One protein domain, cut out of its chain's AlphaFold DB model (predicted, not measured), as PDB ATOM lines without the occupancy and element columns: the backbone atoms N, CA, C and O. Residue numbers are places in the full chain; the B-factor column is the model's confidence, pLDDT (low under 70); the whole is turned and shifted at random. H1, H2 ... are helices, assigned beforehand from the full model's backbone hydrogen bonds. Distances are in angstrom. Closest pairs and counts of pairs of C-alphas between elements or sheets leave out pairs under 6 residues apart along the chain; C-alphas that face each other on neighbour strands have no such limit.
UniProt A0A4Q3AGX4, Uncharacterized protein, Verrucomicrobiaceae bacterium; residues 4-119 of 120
ATOM      1  N   ARG A   4     -25.667 -34.406 -24.233       89.69
ATOM      2  CA  ARG A   4     -24.207 -34.560 -24.341       89.69
ATOM      3  C   ARG A   4     -23.789 -36.021 -24.238       89.69
ATOM      4  O   ARG A   4     -22.964 -36.457 -25.029       89.69
ATOM      5  N   ASP A   5     -24.379 -36.767 -23.305       87.94
ATOM      6  CA  ASP A   5     -24.085 -38.192 -23.120       87.94
ATOM      7  C   ASP A   5     -24.426 -38.978 -24.390       87.94
ATOM      8  O   ASP A   5     -23.612 -39.759 -24.868       87.94
ATOM      9  N   GLN A   6     -25.587 -38.689 -24.989       91.38
ATOM     10  CA  GLN A   6     -25.999 -39.288 -26.259       91.38
ATOM     11  C   GLN A   6     -25.025 -38.949 -27.390       91.38
ATOM     12  O   GLN A   6     -24.636 -39.827 -28.154       91.38
ATOM     13  N   ALA A   7     -24.595 -37.689 -27.502       91.69
ATOM     14  CA  ALA A   7     -23.634 -37.282 -28.524       91.69
ATOM     15  C   ALA A   7     -22.280 -37.995 -28.373       91.69
ATOM     16  O   ALA A   7     -21.680 -38.388 -29.372       91.69
ATOM     17  N   ILE A   8     -21.811 -38.177 -27.135       90.06
ATOM     18  CA  ILE A   8     -20.561 -38.882 -26.833       90.06
ATOM     19  C   ILE A   8     -20.682 -40.361 -27.180       90.06
ATOM     20  O   ILE A   8     -19.831 -40.881 -27.895       90.06
ATOM     21  N   GLU A   9     -21.745 -41.022 -26.724       92.12
ATOM     22  CA  GLU A   9     -22.000 -42.435 -27.014       92.12
ATOM     23  C   GLU A   9     -22.026 -42.687 -28.527       92.12
ATOM     24  O   GLU A   9     -21.305 -43.546 -29.029       92.12
ATOM     25  N   ARG A  10     -22.757 -41.859 -29.284       95.06
ATOM     26  CA  ARG A  10     -22.811 -41.970 -30.749       95.06
ATOM     27  C   ARG A  10     -21.484 -41.668 -31.427       95.06
ATOM     28  O   ARG A  10     -21.161 -42.284 -32.439       95.06
ATOM     29  N   ALA A  11     -20.693 -40.744 -30.893       93.81
ATOM     30  CA  ALA A  11     -19.361 -40.490 -31.419       93.81
ATOM     31  C   ALA A  11     -18.427 -41.689 -31.186       93.81
ATOM     32  O   ALA A  11     -17.677 -42.057 -32.088       93.81
ATOM     33  N   LEU A  12     -18.511 -42.336 -30.022       92.81
ATOM     34  CA  LEU A  12     -17.756 -43.553 -29.726       92.81
ATOM     35  C   LEU A  12     -18.193 -44.725 -30.615       92.81
ATOM     36  O   LEU A  12     -17.324 -45.386 -31.179       92.81
ATOM     37  N   ASP A  13     -19.497 -44.902 -30.858       95.69
ATOM     38  CA  ASP A  13     -20.018 -45.889 -31.819       95.69
ATOM     39  C   ASP A  13     -19.373 -45.723 -33.208       95.69
ATOM     40  O   ASP A  13     -18.995 -46.701 -33.860       95.69
ATOM     41  N   VAL A  14     -19.228 -44.477 -33.678       97.19
ATOM     42  CA  VAL A  14     -18.583 -44.171 -34.965       97.19
ATOM     43  C   VAL A  14     -17.092 -44.510 -34.935       97.19
ATOM     44  O   VAL A  14     -16.579 -45.096 -35.893       97.19
ATOM     45  N   VAL A  15     -16.387 -44.161 -33.855       94.44
ATOM     46  CA  VAL A  15     -14.960 -44.482 -33.688       94.44
ATOM     47  C   VAL A  15     -14.740 -45.994 -33.680       94.44
ATOM     48  O   VAL A  15     -13.851 -46.487 -34.377       94.44
ATOM     49  N   ASP A  16     -15.567 -46.747 -32.961       95.25
ATOM     50  CA  ASP A  16     -15.469 -48.202 -32.874       95.25
ATOM     51  C   ASP A  16     -15.805 -48.878 -34.206       95.25
ATOM     52  O   ASP A  16     -15.091 -49.793 -34.643       95.25
ATOM     53  N   ALA A  17     -16.826 -48.381 -34.912       96.75
ATOM     54  CA  ALA A  17     -17.134 -48.811 -36.272       96.75
ATOM     55  C   ALA A  17     -15.959 -48.540 -37.223       96.75
ATOM     56  O   ALA A  17     -15.606 -49.398 -38.039       96.75
ATOM     57  N   TRP A  18     -15.309 -47.379 -37.106       96.88
ATOM     58  CA  TRP A  18     -14.155 -47.022 -37.925       96.88
ATOM     59  C   TRP A  18     -12.938 -47.901 -37.628       96.88
ATOM     60  O   TRP A  18     -12.336 -48.441 -38.557       96.88
ATOM     61  N   ASN A  19     -12.612 -48.120 -36.355       94.94
ATOM     62  CA  ASN A  19     -11.520 -49.000 -35.940       94.94
ATOM     63  C   ASN A  19     -11.745 -50.435 -36.435       94.94
ATOM     64  O   ASN A  19     -10.839 -51.047 -37.007       94.94
ATOM     65  N   SER A  20     -12.975 -50.936 -36.308       95.50
ATOM     66  CA  SER A  20     -13.378 -52.245 -36.832       95.50
ATOM     67  C   SER A  20     -13.267 -52.303 -38.358       95.50
ATOM     68  O   SER A  20     -12.768 -53.279 -38.914       95.50
ATOM     69  N   CYS A  21     -13.667 -51.235 -39.054       96.25
ATOM     70  CA  CYS A  21     -13.534 -51.112 -40.504       96.25
ATOM     71  C   CYS A  21     -12.069 -51.131 -40.952       96.25
ATOM     72  O   CYS A  21     -11.736 -51.813 -41.922       96.25
ATOM     73  N   VAL A  22     -11.180 -50.440 -40.235       95.25
ATOM     74  CA  VAL A  22      -9.734 -50.467 -40.491       95.25
ATOM     75  C   VAL A  22      -9.173 -51.873 -40.268       95.25
ATOM     76  O   VAL A  22      -8.482 -52.381 -41.152       95.25
ATOM     77  N   ALA A  23      -9.512 -52.519 -39.151       95.19
ATOM     78  CA  ALA A  23      -9.064 -53.875 -38.831       95.19
ATOM     79  C   ALA A  23      -9.541 -54.916 -39.860       95.19
ATOM     80  O   ALA A  23      -8.795 -55.823 -40.218       95.19
ATOM     81  N   ALA A  24     -10.752 -54.750 -40.395       91.88
ATOM     82  CA  ALA A  24     -11.331 -55.616 -41.418       91.88
ATOM     83  C   ALA A  24     -10.833 -55.324 -42.852       91.88
ATOM     84  O   ALA A  24     -11.351 -55.896 -43.809       91.88
ATOM     85  N   GLY A  25      -9.871 -54.414 -43.047       93.44
ATOM     86  CA  GLY A  25      -9.349 -54.084 -44.380       93.44
ATOM     87  C   GLY A  25     -10.268 -53.188 -45.221       93.44
ATOM     88  O   GLY A  25     -10.144 -53.142 -46.443       93.44
ATOM     89  N   LYS A  26     -11.174 -52.439 -44.580       92.50
ATOM     90  CA  LYS A  26     -12.052 -51.431 -45.200       92.50
ATOM     91  C   LYS A  26     -12.965 -51.991 -46.297       92.50
ATOM     92  O   LYS A  26     -13.129 -51.377 -47.357       92.50
ATOM     93  N   THR A  27     -13.565 -53.148 -46.030       92.44
ATOM     94  CA  THR A  27     -14.573 -53.760 -46.907       92.44
ATOM     95  C   THR A  27     -15.761 -52.826 -47.159       92.44
ATOM     96  O   THR A  27     -16.013 -51.887 -46.403       92.44
ATOM     97  N   ILE A  28     -16.528 -53.100 -48.217       91.06
ATOM     98  CA  ILE A  28     -17.752 -52.342 -48.523       91.06
ATOM     99  C   ILE A  28     -18.731 -52.393 -47.340       91.06
ATOM    100  O   ILE A  28     -19.245 -51.355 -46.936       91.06
ATOM    101  N   GLY A  29     -18.930 -53.575 -46.744       91.62
ATOM    102  CA  GLY A  29     -19.833 -53.749 -45.605       91.62
ATOM    103  C   GLY A  29     -19.395 -52.950 -44.379       91.62
ATOM    104  O   GLY A  29     -20.197 -52.226 -43.799       91.62
ATOM    105  N   SER A  30     -18.110 -52.998 -44.021       92.31
ATOM    106  CA  SER A  30     -17.613 -52.250 -42.863       92.31
ATOM    107  C   SER A  30     -17.625 -50.732 -43.081       92.31
ATOM    108  O   SER A  30     -17.829 -49.991 -42.128       92.31
ATOM    109  N   LYS A  31     -17.461 -50.253 -44.323       93.94
ATOM    110  CA  LYS A  31     -17.659 -48.831 -44.657       93.94
ATOM    111  C   LYS A  31     -19.120 -48.405 -44.518       93.94
ATOM    112  O   LYS A  31     -19.376 -47.357 -43.945       93.94
ATOM    113  N   ALA A  32     -20.060 -49.234 -44.976       95.62
ATOM    114  CA  ALA A  32     -21.486 -48.941 -44.849       95.62
ATOM    115  C   ALA A  32     -21.917 -48.792 -43.379       95.62
ATOM    116  O   ALA A  32     -22.706 -47.909 -43.062       95.62
ATOM    117  N   VAL A  33     -21.355 -49.594 -42.465       96.88
ATOM    118  CA  VAL A  33     -21.614 -49.453 -41.019       96.88
ATOM    119  C   VAL A  33     -21.123 -48.104 -40.488       96.88
ATOM    120  O   VAL A  33     -21.837 -47.457 -39.729       96.88
ATOM    121  N   VAL A  34     -19.934 -47.653 -40.903       97.19
ATOM    122  CA  VAL A  34     -19.407 -46.333 -40.509       97.19
ATOM    123  C   VAL A  34     -20.311 -45.213 -41.023       97.19
ATOM    124  O   VAL A  34     -20.611 -44.289 -40.269       97.19
ATOM    125  N   ASP A  35     -20.780 -45.309 -42.271       97.50
ATOM    126  CA  ASP A  35     -21.701 -44.330 -42.860       97.50
ATOM    127  C   ASP A  35     -23.007 -44.239 -42.048       97.50
ATOM    128  O   ASP A  35     -23.394 -43.146 -41.644       97.50
ATOM    129  N   ILE A  36     -23.629 -45.382 -41.723       97.81
ATOM    130  CA  ILE A  36     -24.864 -45.451 -40.917       97.81
ATOM    131  C   ILE A  36     -24.654 -44.833 -39.530       97.81
ATOM    132  O   ILE A  36     -25.440 -43.998 -39.092       97.81
ATOM    133  N   LYS A  37     -23.570 -45.198 -38.837       97.94
ATOM    134  CA  LYS A  37     -23.274 -44.646 -37.508       97.94
ATOM    135  C   LYS A  37     -22.988 -43.151 -37.549       97.94
ATOM    136  O   LYS A  37     -23.371 -42.426 -36.634       97.94
ATOM    137  N   THR A  38     -22.358 -42.678 -38.619       97.69
ATOM    138  CA  THR A  38     -22.134 -41.244 -38.814       97.69
ATOM    139  C   THR A  38     -23.457 -40.512 -39.030       97.69
ATOM    140  O   THR A  38     -23.638 -39.427 -38.487       97.69
ATOM    141  N   GLU A  39     -24.393 -41.101 -39.775       97.81
ATOM    142  CA  GLU A  39     -25.734 -40.541 -39.964       97.81
ATOM    143  C   GLU A  39     -26.512 -40.431 -38.650       97.81
ATOM    144  O   GLU A  39     -26.993 -39.337 -38.344       97.81
ATOM    145  N   GLU A  40     -26.537 -41.500 -37.841       97.50
ATOM    146  CA  GLU A  40     -27.141 -41.499 -36.495       97.50
ATOM    147  C   GLU A  40     -26.539 -40.393 -35.610       97.50
ATOM    148  O   GLU A  40     -27.254 -39.663 -34.922       97.50
ATOM    149  N   LEU A  41     -25.211 -40.235 -35.628       97.25
ATOM    150  CA  LEU A  41     -24.545 -39.183 -34.865       97.25
ATOM    151  C   LEU A  41     -24.949 -37.787 -35.351       97.25
ATOM    152  O   LEU A  41     -25.254 -36.917 -34.537       97.25
ATOM    153  N   VAL A  42     -24.909 -37.541 -36.662       96.88
ATOM    154  CA  VAL A  42     -25.225 -36.223 -37.226       96.88
ATOM    155  C   VAL A  42     -26.670 -35.829 -36.910       96.88
ATOM    156  O   VAL A  42     -26.920 -34.659 -36.622       96.88
ATOM    157  N   GLU A  43     -27.593 -36.790 -36.899       96.50
ATOM    158  CA  GLU A  43     -28.988 -36.583 -36.502       96.50
ATOM    159  C   GLU A  43     -29.068 -36.112 -35.046       96.50
ATOM    160  O   GLU A  43     -29.567 -35.019 -34.776       96.50
ATOM    161  N   VAL A  44     -28.433 -36.845 -34.123       95.81
ATOM    162  CA  VAL A  44     -28.366 -36.457 -32.705       95.81
ATOM    163  C   VAL A  44     -27.769 -35.060 -32.528       95.81
ATOM    164  O   VAL A  44     -28.287 -34.270 -31.736       95.81
ATOM    165  N   LEU A  45     -26.704 -34.730 -33.263       95.38
ATOM    166  CA  LEU A  45     -26.052 -33.425 -33.164       95.38
ATOM    167  C   LEU A  45     -26.937 -32.272 -33.660       95.38
ATOM    168  O   LEU A  45     -26.891 -31.183 -33.089       95.38
ATOM    169  N   LEU A  46     -27.721 -32.484 -34.718       95.00
ATOM    170  CA  LEU A  46     -28.597 -31.452 -35.274       95.00
ATOM    171  C   LEU A  46     -29.844 -31.228 -34.416       95.00
ATOM    172  O   LEU A  46     -30.213 -30.070 -34.202       95.00
ATOM    173  N   ASP A  47     -30.434 -32.305 -33.903       95.00
ATOM    174  CA  ASP A  47     -31.700 -32.261 -33.169       95.00
ATOM    175  C   ASP A  47     -31.542 -31.720 -31.747       95.00
ATOM    176  O   ASP A  47     -32.422 -31.032 -31.228       95.00
ATOM    177  N   ASN A  48     -30.404 -32.005 -31.110       93.88
ATOM    178  CA  ASN A  48     -30.230 -31.752 -29.681       93.88
ATOM    179  C   ASN A  48     -29.421 -30.496 -29.352       93.88
ATOM    180  O   ASN A  48     -29.425 -30.063 -28.199       93.88
ATOM    181  N   PHE A  49     -28.737 -29.910 -30.338       92.06
ATOM    182  CA  PHE A  49     -27.878 -28.748 -30.130       92.06
ATOM    183  C   PHE A  49     -28.275 -27.605 -31.069       92.06
ATOM    184  O   PHE A  49     -28.034 -27.601 -32.282       92.06
ATOM    185  N   SER A  50     -28.895 -26.587 -30.478       86.44
ATOM    186  CA  SER A  50     -29.351 -25.368 -31.147       86.44
ATOM    187  C   SER A  50     -28.707 -24.123 -30.534       86.44
ATOM    188  O   SER A  50     -28.078 -24.193 -29.479       86.44
ATOM    189  N   GLY A  51     -28.817 -22.991 -31.227       87.31
ATOM    190  CA  GLY A  51     -28.317 -21.702 -30.753       87.31
ATOM    191  C   GLY A  51     -27.210 -21.101 -31.613       87.31
ATOM    192  O   GLY A  51     -26.707 -21.723 -32.557       87.31
ATOM    193  N   ASP A  52     -26.866 -19.865 -31.265       86.69
ATOM    194  CA  ASP A  52     -25.886 -19.063 -31.984       86.69
ATOM    195  C   ASP A  52     -24.459 -19.502 -31.659       86.69
ATOM    196  O   ASP A  52     -24.077 -19.715 -30.505       86.69
ATOM    197  N   ILE A  53     -23.654 -19.630 -32.710       87.50
ATOM    198  CA  ILE A  53     -22.252 -20.022 -32.596       87.50
ATOM    199  C   ILE A  53     -21.424 -18.757 -32.405       87.50
ATOM    200  O   ILE A  53     -21.241 -17.970 -33.335       87.50
ATOM    201  N   ASP A  54     -20.892 -18.590 -31.200       85.69
ATOM    202  CA  ASP A  54     -19.920 -17.546 -30.896       85.69
ATOM    203  C   ASP A  54     -18.535 -17.935 -31.438       85.69
ATOM    204  O   ASP A  54     -17.757 -18.654 -30.808       85.69
ATOM    205  N   ALA A  55     -18.221 -17.449 -32.639       82.31
ATOM    206  CA  ALA A  55     -16.969 -17.765 -33.318       82.31
ATOM    207  C   ALA A  55     -15.713 -17.389 -32.505       82.31
ATOM    208  O   ALA A  55     -14.655 -17.979 -32.718       82.31
ATOM    209  N   THR A  56     -15.820 -16.454 -31.553       82.69
ATOM    210  CA  THR A  56     -14.683 -16.010 -30.734       82.69
ATOM    211  C   THR A  56     -14.217 -17.067 -29.733       82.69
ATOM    212  O   THR A  56     -13.043 -17.073 -29.373       82.69
ATOM    213  N   LYS A  57     -15.089 -18.010 -29.352       76.88
ATOM    214  CA  LYS A  57     -14.774 -19.111 -28.422       76.88
ATOM    215  C   LYS A  57     -14.370 -20.405 -29.123       76.88
ATOM    216  O   LYS A  57     -13.978 -21.369 -28.472       76.88
ATOM    217  N   LEU A  58     -14.421 -20.450 -30.454       77.69
ATOM    218  CA  LEU A  58     -13.974 -21.619 -31.216       77.69
ATOM    219  C   LEU A  58     -12.516 -22.006 -30.936       77.69
ATOM    220  O   LEU A  58     -12.262 -23.199 -30.768       77.69
ATOM    221  N   PRO A  59     -11.553 -21.067 -30.817       75.25
ATOM    222  CA  PRO A  59     -10.192 -21.422 -30.435       75.25
ATOM    223  C   PRO A  59     -10.124 -22.155 -29.092       75.25
ATOM    224  O   PRO A  59      -9.288 -23.038 -28.937       75.25
ATOM    225  N   GLU A  60     -11.010 -21.852 -28.140       70.19
ATOM    226  CA  GLU A  60     -11.078 -22.525 -26.834       70.19
ATOM    227  C   GLU A  60     -11.592 -23.961 -26.978       70.19
ATOM    228  O   GLU A  60     -11.007 -24.885 -26.418       70.19
ATOM    229  N   VAL A  61     -12.603 -24.176 -27.828       70.75
ATOM    230  CA  VAL A  61     -13.093 -25.516 -28.199       70.75
ATOM    231  C   VAL A  61     -11.999 -26.351 -28.881       70.75
ATOM    232  O   VAL A  61     -11.949 -27.566 -28.712       70.75
ATOM    233  N   PHE A  62     -11.101 -25.713 -29.639       66.88
ATOM    234  CA  PHE A  62     -10.029 -26.394 -30.371       66.88
ATOM    235  C   PHE A  62      -8.721 -26.578 -29.588       66.88
ATOM    236  O   PHE A  62      -7.939 -27.467 -29.948       66.88
ATOM    237  N   SER A  63      -8.472 -25.741 -28.577       62.62
ATOM    238  CA  SER A  63      -7.252 -25.725 -27.753       62.62
ATOM    239  C   SER A  63      -7.414 -26.436 -26.413       62.62
ATOM    240  O   SER A  63      -6.423 -26.948 -25.888       62.62
ATOM    241  N   ALA A  64      -8.640 -26.540 -25.886       53.22
ATOM    242  CA  ALA A  64      -8.948 -27.550 -24.888       53.22
ATOM    243  C   ALA A  64      -8.549 -28.902 -25.486       53.22
ATOM    244  O   ALA A  64      -8.855 -29.183 -26.644       53.22
ATOM    245  N   GLY A  65      -7.807 -29.717 -24.743       50.06
ATOM    246  CA  GLY A  65      -7.314 -31.020 -25.184       50.06
ATOM    247  C   GLY A  65      -8.431 -32.048 -25.387       50.06
ATOM    248  O   GLY A  65      -8.352 -33.133 -24.822       50.06
ATOM    249  N   THR A  66      -9.433 -31.750 -26.222       51.16
ATOM    250  CA  THR A  66     -10.593 -32.585 -26.575       51.16
ATOM    251  C   THR A  66     -10.221 -33.892 -27.262       51.16
ATOM    252  O   THR A  66     -11.122 -34.615 -27.652       51.16
ATOM    253  N   SER A  67      -8.923 -34.205 -27.352       48.91
ATOM    254  CA  SER A  67      -8.277 -35.436 -27.837       48.91
ATOM    255  C   SER A  67      -8.816 -36.760 -27.273       48.91
ATOM    256  O   SER A  67      -8.288 -37.836 -27.559       48.91
ATOM    257  N   ARG A  68      -9.824 -36.681 -26.413       55.19
ATOM    258  CA  ARG A  68     -10.686 -37.769 -26.004       55.19
ATOM    259  C   ARG A  68     -12.079 -37.166 -25.980       55.19
ATOM    260  O   ARG A  68     -12.260 -36.126 -25.344       55.19
ATOM    261  N   LEU A  69     -13.037 -37.815 -26.638       61.16
ATOM    262  CA  LEU A  69     -14.485 -37.662 -26.436       61.16
ATOM    263  C   LEU A  69     -14.850 -37.957 -24.963       61.16
ATOM    264  O   LEU A  69     -15.613 -38.867 -24.662       61.16
ATOM    265  N   ASP A  70     -14.223 -37.260 -24.021       62.41
ATOM    266  CA  ASP A  70     -14.443 -37.396 -22.601       62.41
ATOM    267  C   ASP A  70     -15.545 -36.419 -22.193       62.41
ATOM    268  O   ASP A  70     -15.662 -35.288 -22.684       62.41
ATOM    269  N   HIS A  71     -16.387 -36.906 -21.289       56.66
ATOM    270  CA  HIS A  71     -17.503 -36.157 -20.741       56.66
ATOM    271  C   HIS A  71     -17.076 -34.835 -20.109       56.66
ATOM    272  O   HIS A  71     -17.776 -33.835 -20.239       56.66
ATOM    273  N   THR A  72     -15.944 -34.817 -19.416       58.06
ATOM    274  CA  THR A  72     -15.465 -33.669 -18.649       58.06
ATOM    275  C   THR A  72     -15.117 -32.488 -19.556       58.06
ATOM    276  O   THR A  72     -15.445 -31.351 -19.221       58.06
ATOM    277  N   ASN A  73     -14.556 -32.741 -20.736       65.19
ATOM    278  CA  ASN A  73     -14.186 -31.709 -21.701       65.19
ATOM    279  C   ASN A  73     -15.406 -31.159 -22.450       65.19
ATOM    280  O   ASN A  73     -15.489 -29.955 -22.676       65.19
ATOM    281  N   LEU A  74     -16.388 -32.005 -22.784       70.94
ATOM    282  CA  LEU A  74     -17.624 -31.570 -23.451       70.94
ATOM    283  C   LEU A  74     -18.615 -30.859 -22.516       70.94
ATOM    284  O   LEU A  74     -19.469 -30.105 -22.989       70.94
ATOM    285  N   LEU A  75     -18.504 -31.045 -21.197       70.75
ATOM    286  CA  LEU A  75     -19.301 -30.296 -20.216       70.75
ATOM    287  C   LEU A  75     -18.984 -28.795 -20.227       70.75
ATOM    288  O   LEU A  75     -19.888 -27.988 -20.023       70.75
ATOM    289  N   ALA A  76     -17.731 -28.419 -20.492       75.19
ATOM    290  CA  ALA A  76     -17.316 -27.018 -20.569       75.19
ATOM    291  C   ALA A  76     -17.671 -26.355 -21.914       75.19
ATOM    292  O   ALA A  76     -17.647 -25.128 -22.022       75.19
ATOM    293  N   VAL A  77     -18.013 -27.145 -22.938       82.25
ATOM    294  CA  VAL A  77     -18.368 -26.637 -24.268       82.25
ATOM    295  C   VAL A  77     -19.822 -26.146 -24.266       82.25
ATOM    296  O   VAL A  77     -20.718 -26.903 -23.870       82.25
ATOM    297  N   PRO A  78     -20.101 -24.911 -24.730       86.69
ATOM    298  CA  PRO A  78     -21.468 -24.435 -24.929       86.69
ATOM    299  C   PRO A  78     -22.257 -25.358 -25.864       86.69
ATOM    300  O   PRO A  78     -21.712 -25.814 -26.867       86.69
ATOM    301  N   ASP A  79     -23.547 -25.582 -25.593       88.69
ATOM    302  CA  ASP A  79     -24.397 -26.512 -26.359       88.69
ATOM    303  C   ASP A  79     -24.296 -26.288 -27.877       88.69
ATOM    304  O   ASP A  79     -24.048 -27.229 -28.625       88.69
ATOM    305  N   ALA A  80     -24.373 -25.034 -28.335       90.00
ATOM    306  CA  ALA A  80     -24.289 -24.679 -29.754       90.00
ATOM    307  C   ALA A  80     -22.961 -25.079 -30.436       90.00
ATOM    308  O   ALA A  80     -22.898 -25.161 -31.663       90.00
ATOM    309  N   MET A  81     -21.900 -25.327 -29.662       89.19
ATOM    310  CA  MET A  81     -20.566 -25.705 -30.143       89.19
ATOM    311  C   MET A  81     -20.258 -27.194 -29.988       89.19
ATOM    312  O   MET A  81     -19.292 -27.669 -30.587       89.19
ATOM    313  N   VAL A  82     -21.073 -27.946 -29.243       90.38
ATOM    314  CA  VAL A  82     -20.901 -29.397 -29.072       90.38
ATOM    315  C   VAL A  82     -20.811 -30.130 -30.422       90.38
ATOM    316  O   VAL A  82     -19.876 -30.915 -30.585       90.38
ATOM    317  N   PRO A  83     -21.656 -29.838 -31.436       93.12
ATOM    318  CA  PRO A  83     -21.533 -30.464 -32.756       93.12
ATOM    319  C   PRO A  83     -20.173 -30.253 -33.428       93.12
ATOM    320  O   PRO A  83     -19.643 -31.166 -34.061       93.12
ATOM    321  N   ILE A  84     -19.590 -29.060 -33.268       90.00
ATOM    322  CA  ILE A  84     -18.277 -28.719 -33.826       90.00
ATOM    323  C   ILE A  84     -17.189 -29.499 -33.091       90.00
ATOM    324  O   ILE A  84     -16.344 -30.109 -33.741       90.00
ATOM    325  N   ALA A  85     -17.227 -29.514 -31.756       87.81
ATOM    326  CA  ALA A  85     -16.256 -30.223 -30.928       87.81
ATOM    327  C   ALA A  85     -16.226 -31.726 -31.250       87.81
ATOM    328  O   ALA A  85     -15.165 -32.277 -31.543       87.81
ATOM    329  N   VAL A  86     -17.402 -32.364 -31.271       90.75
ATOM    330  CA  VAL A  86     -17.553 -33.802 -31.530       90.75
ATOM    331  C   VAL A  86     -17.087 -34.165 -32.938       90.75
ATOM    332  O   VAL A  86     -16.258 -35.059 -33.108       90.75
ATOM    333  N   MET A  87     -17.572 -33.458 -33.964       91.31
ATOM    334  CA  MET A  87     -17.219 -33.787 -35.347       91.31
ATOM    335  C   MET A  87     -15.743 -33.504 -35.651       91.31
ATOM    336  O   MET A  87     -15.099 -34.258 -36.377       91.31
ATOM    337  N   ARG A  88     -15.171 -32.446 -35.066       86.25
ATOM    338  CA  ARG A  88     -13.740 -32.153 -35.198       86.25
ATOM    339  C   ARG A  88     -12.889 -33.259 -34.579       86.25
ATOM    340  O   ARG A  88     -11.910 -33.669 -35.192       86.25
ATOM    341  N   GLU A  89     -13.271 -33.772 -33.416       85.50
ATOM    342  CA  GLU A  89     -12.566 -34.880 -32.770       85.50
ATOM    343  C   GLU A  89     -12.590 -36.156 -33.631       85.50
ATOM    344  O   GLU A  89     -11.546 -36.760 -33.896       85.50
ATOM    345  N   LEU A  90     -13.758 -36.510 -34.175       89.62
ATOM    346  CA  LEU A  90     -13.916 -37.639 -35.100       89.62
ATOM    347  C   LEU A  90     -13.031 -37.517 -36.347       89.62
ATOM    348  O   LEU A  90     -12.326 -38.460 -36.714       89.62
ATOM    349  N   LEU A  91     -13.055 -36.354 -36.997       88.25
ATOM    350  CA  LEU A  91     -12.369 -36.137 -38.269       88.25
ATOM    351  C   LEU A  91     -10.860 -35.916 -38.111       88.25
ATOM    352  O   LEU A  91     -10.083 -36.400 -38.933       88.25
ATOM    353  N   HIS A  92     -10.422 -35.194 -37.076       82.50
ATOM    354  CA  HIS A  92      -9.019 -34.791 -36.933       82.50
ATOM    355  C   HIS A  92      -8.221 -35.713 -36.012       82.50
ATOM    356  O   HIS A  92      -7.081 -36.049 -36.345       82.50
ATOM    357  N   THR A  93      -8.801 -36.146 -34.890       82.00
ATOM    358  CA  THR A  93      -8.100 -36.993 -33.913       82.00
ATOM    359  C   THR A  93      -8.209 -38.462 -34.306       82.00
ATOM    360  O   THR A  93      -7.193 -39.127 -34.514       82.00
ATOM    361  N   HIS A  94      -9.435 -38.954 -34.504       86.19
ATOM    362  CA  HIS A  94      -9.680 -40.354 -34.868       86.19
ATOM    363  C   HIS A  94      -9.536 -40.635 -36.370       86.19
ATOM    364  O   HIS A  94      -9.458 -41.797 -36.777       86.19
ATOM    365  N   LYS A  95      -9.457 -39.584 -37.199       89.19
ATOM    366  CA  LYS A  95      -9.329 -39.679 -38.665       89.19
ATOM    367  C   LYS A  95     -10.392 -40.590 -39.279       89.19
ATOM    368  O   LYS A  95     -10.099 -41.365 -40.196       89.19
ATOM    369  N   VAL A  96     -11.611 -40.521 -38.740       91.75
ATOM    370  CA  VAL A  96     -12.760 -41.268 -39.251       91.75
ATOM    371  C   VAL A  96     -13.022 -40.833 -40.687       91.75
ATOM    372  O   VAL A  96     -13.056 -39.642 -40.995       91.75
ATOM    373  N   MET A  97     -13.214 -41.810 -41.573       93.81
ATOM    374  CA  MET A  97     -13.622 -41.567 -42.952       93.81
ATOM    375  C   MET A  97     -14.941 -42.281 -43.231       93.81
ATOM    376  O   MET A  97     -15.051 -43.490 -43.042       93.81
ATOM    377  N   PHE A  98     -15.903 -41.527 -43.748       94.69
ATOM    378  CA  PHE A  98     -17.210 -41.993 -44.205       94.69
ATOM    379  C   PHE A  98     -17.500 -41.391 -45.585       94.69
ATOM    380  O   PHE A  98     -16.759 -40.525 -46.059       94.69
ATOM    381  N   ASN A  99     -18.553 -41.850 -46.255       94.62
ATOM    382  CA  ASN A  99     -19.007 -41.296 -47.522       94.62
ATOM    383  C   ASN A  99     -20.102 -40.236 -47.297       94.62
ATOM    384  O   ASN A  99     -21.244 -40.598 -47.012       94.62
ATOM    385  N   PRO A 100     -19.824 -38.940 -47.541       91.88
ATOM    386  CA  PRO A 100     -20.809 -37.861 -47.428       91.88
ATOM    387  C   PRO A 100     -22.098 -38.058 -48.228       91.88
ATOM    388  O   PRO A 100     -23.118 -37.467 -47.897       91.88
ATOM    389  N   LYS A 101     -22.061 -38.845 -49.313       93.75
ATOM    390  CA  LYS A 101     -23.246 -39.123 -50.141       93.75
ATOM    391  C   LYS A 101     -24.198 -40.133 -49.500       93.75
ATOM    392  O   LYS A 101     -25.359 -40.169 -49.886       93.75
ATOM    393  N   ASN A 102     -23.695 -40.942 -48.570       93.81
ATOM    394  CA  ASN A 102     -24.458 -41.964 -47.859       93.81
ATOM    395  C   ASN A 102     -25.003 -41.455 -46.515       93.81
ATOM    396  O   ASN A 102     -25.753 -42.170 -45.872       93.81
ATOM    397  N   VAL A 103     -24.629 -40.239 -46.109       95.50
ATOM    398  CA  VAL A 103     -25.076 -39.584 -44.877       95.50
ATOM    399  C   VAL A 103     -26.018 -38.448 -45.273       95.50
ATOM    400  O   VAL A 103     -25.579 -37.365 -45.665       95.50
ATOM    401  N   SER A 104     -27.326 -38.699 -45.255       93.88
ATOM    402  CA  SER A 104     -28.333 -37.820 -45.870       93.88
ATOM    403  C   SER A 104     -28.406 -36.429 -45.224       93.88
ATOM    404  O   SER A 104     -28.560 -35.412 -45.910       93.88
ATOM    405  N   ASN A 105     -28.206 -36.369 -43.910       94.06
ATOM    406  CA  ASN A 105     -28.192 -35.159 -43.089       94.06
ATOM    407  C   ASN A 105     -26.844 -34.405 -43.119       94.06
ATOM    408  O   ASN A 105     -26.748 -33.281 -42.613       94.06
ATOM    409  N   TRP A 106     -25.816 -34.945 -43.786       94.88
ATOM    410  CA  TRP A 106     -24.487 -34.330 -43.853       94.88
ATOM    411  C   TRP A 106     -24.507 -32.935 -44.476       94.88
ATOM    412  O   TRP A 106     -23.836 -32.018 -44.001       94.88
ATOM    413  N   LYS A 107     -25.305 -32.735 -45.531       93.81
ATOM    414  CA  LYS A 107     -25.402 -31.429 -46.198       93.81
ATOM    415  C   LYS A 107     -25.898 -30.344 -45.240       93.81
ATOM    416  O   LYS A 107     -25.325 -29.257 -45.220       93.81
ATOM    417  N   ALA A 108     -26.929 -30.642 -44.450       94.12
ATOM    418  CA  ALA A 108     -27.475 -29.710 -43.465       94.12
ATOM    419  C   ALA A 108     -26.447 -29.408 -42.366       94.12
ATOM    420  O   ALA A 108     -26.234 -28.250 -42.003       94.12
ATOM    421  N   PHE A 109     -25.738 -30.442 -41.906       94.31
ATOM    422  CA  PHE A 109     -24.662 -30.295 -40.937       94.31
ATOM    423  C   PHE A 109     -23.546 -29.370 -41.437       94.31
ATOM    424  O   PHE A 109     -23.181 -28.413 -40.755       94.31
ATOM    425  N   VAL A 110     -23.043 -29.584 -42.656       92.25
ATOM    426  CA  VAL A 110     -21.987 -28.747 -43.248       92.25
ATOM    427  C   VAL A 110     -22.459 -27.316 -43.485       92.25
ATOM    428  O   VAL A 110     -21.700 -26.384 -43.232       92.25
ATOM    429  N   GLN A 111     -23.703 -27.108 -43.921       91.75
ATOM    430  CA  GLN A 111     -24.254 -25.758 -44.079       91.75
ATOM    431  C   GLN A 111     -24.243 -24.970 -42.767       91.75
ATOM    432  O   GLN A 111     -24.008 -23.763 -42.776       91.75
ATOM    433  N   ARG A 112     -24.470 -25.653 -41.642       90.69
ATOM    434  CA  ARG A 112     -24.542 -25.022 -40.325       90.69
ATOM    435  C   ARG A 112     -23.181 -24.878 -39.644       90.69
ATOM    436  O   ARG A 112     -22.890 -23.830 -39.073       90.69
ATOM    437  N   PHE A 113     -22.346 -25.912 -39.708       90.31
ATOM    438  CA  PHE A 113     -21.119 -26.014 -38.912       90.31
ATOM    439  C   PHE A 113     -19.830 -26.074 -39.743       90.31
ATOM    440  O   PHE A 113     -18.740 -25.897 -39.201       90.31
ATOM    441  N   GLY A 114     -19.931 -26.301 -41.055       84.12
ATOM    442  CA  GLY A 114     -18.801 -26.646 -41.919       84.12
ATOM    443  C   GLY A 114     -17.680 -25.611 -41.936       84.12
ATOM    444  O   GLY A 114     -16.516 -26.000 -41.866       84.12
ATOM    445  N   ARG A 115     -18.010 -24.310 -41.952       85.50
ATOM    446  CA  ARG A 115     -17.000 -23.230 -41.930       85.50
ATOM    447  C   ARG A 115     -16.067 -23.329 -40.719       85.50
ATOM    448  O   ARG A 115     -14.855 -23.212 -40.844       85.50
ATOM    449  N   TYR A 116     -16.624 -23.689 -39.566       82.75
ATOM    450  CA  TYR A 116     -15.886 -23.754 -38.308       82.75
ATOM    451  C   TYR A 116     -15.035 -25.015 -38.179       82.75
ATOM    452  O   TYR A 116     -13.969 -24.969 -37.579       82.75
ATOM    453  N   ILE A 117     -15.487 -26.136 -38.747       75.50
ATOM    454  CA  ILE A 117     -14.743 -27.404 -38.714       75.50
ATOM    455  C   ILE A 117     -13.579 -27.373 -39.711       75.50
ATOM    456  O   ILE A 117     -12.497 -27.867 -39.413       75.50
ATOM    457  N   MET A 118     -13.780 -26.767 -40.885       69.19
ATOM    458  CA  MET A 118     -12.771 -26.708 -41.948       69.19
ATOM    459  C   MET A 118     -11.761 -25.557 -41.788       69.19
ATOM    460  O   MET A 118     -10.830 -25.466 -42.588       69.19
ATOM    461  N   GLY A 119     -11.916 -24.701 -40.772       58.25
ATOM    462  CA  GLY A 119     -11.002 -23.588 -40.493       58.25
ATOM    463  C   GLY A 119     -11.085 -22.434 -41.499       58.25
ATOM    464  O   GLY A 119     -10.052 -21.837 -41.797       58.25
TER     465      GLY A 119
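This is residues 4 to 119 of the 120 residues of an uncharacterized protein of Verrucomicrobiaceae bacterium (UniProt A0A4Q3AGX4). A long helical hairpin, H1 and H2, has H5 packed beside H1, and H6 crosses H5. Short H3 packs on H5, and H4 on H1's first residues. The printed part has 116 residues with six named helices, H1 to H6, is all helix and compact, radius of gyration of the C-alphas 13.6 A, and spans 41 by 26 by 25 A.

Find C-alpha 4 at (-24.207, -34.560, -24.341); H1, residues 4 to 23, runs 28.5 A. Next come H2, 28 to 48, 30.6 A; H3, 55 to 63; H4, 71 to 75; H5, 79 to 93, 20.8 A; and H6, 106 to 117, ending at (-14.743, -27.404, -38.714).

H1, H2 and H5 form an up-and-down bundle, each running against the one before. In the hairpin, the closest C-alphas, Cys 21 and Ser 30, are 4.8 A apart. H5, the hub, touches H6 about perpendicular, at 84 degrees; closest C-alphas Arg 88 and Ile 117, 6.0 A. Every O i to N i+4 pair is within hydrogen-bond range in H1, H2 and H4; in H3 3 of 5, H5 9 of 11, H6 6 of 8.

The farthest C-alphas, Ala 24 and Thr 56, are 41.2 A apart. The printed part has no cut; H5 to H6 is a long link. Look for pLDDT under 70 at residues 62 to 73 and 118 to 119.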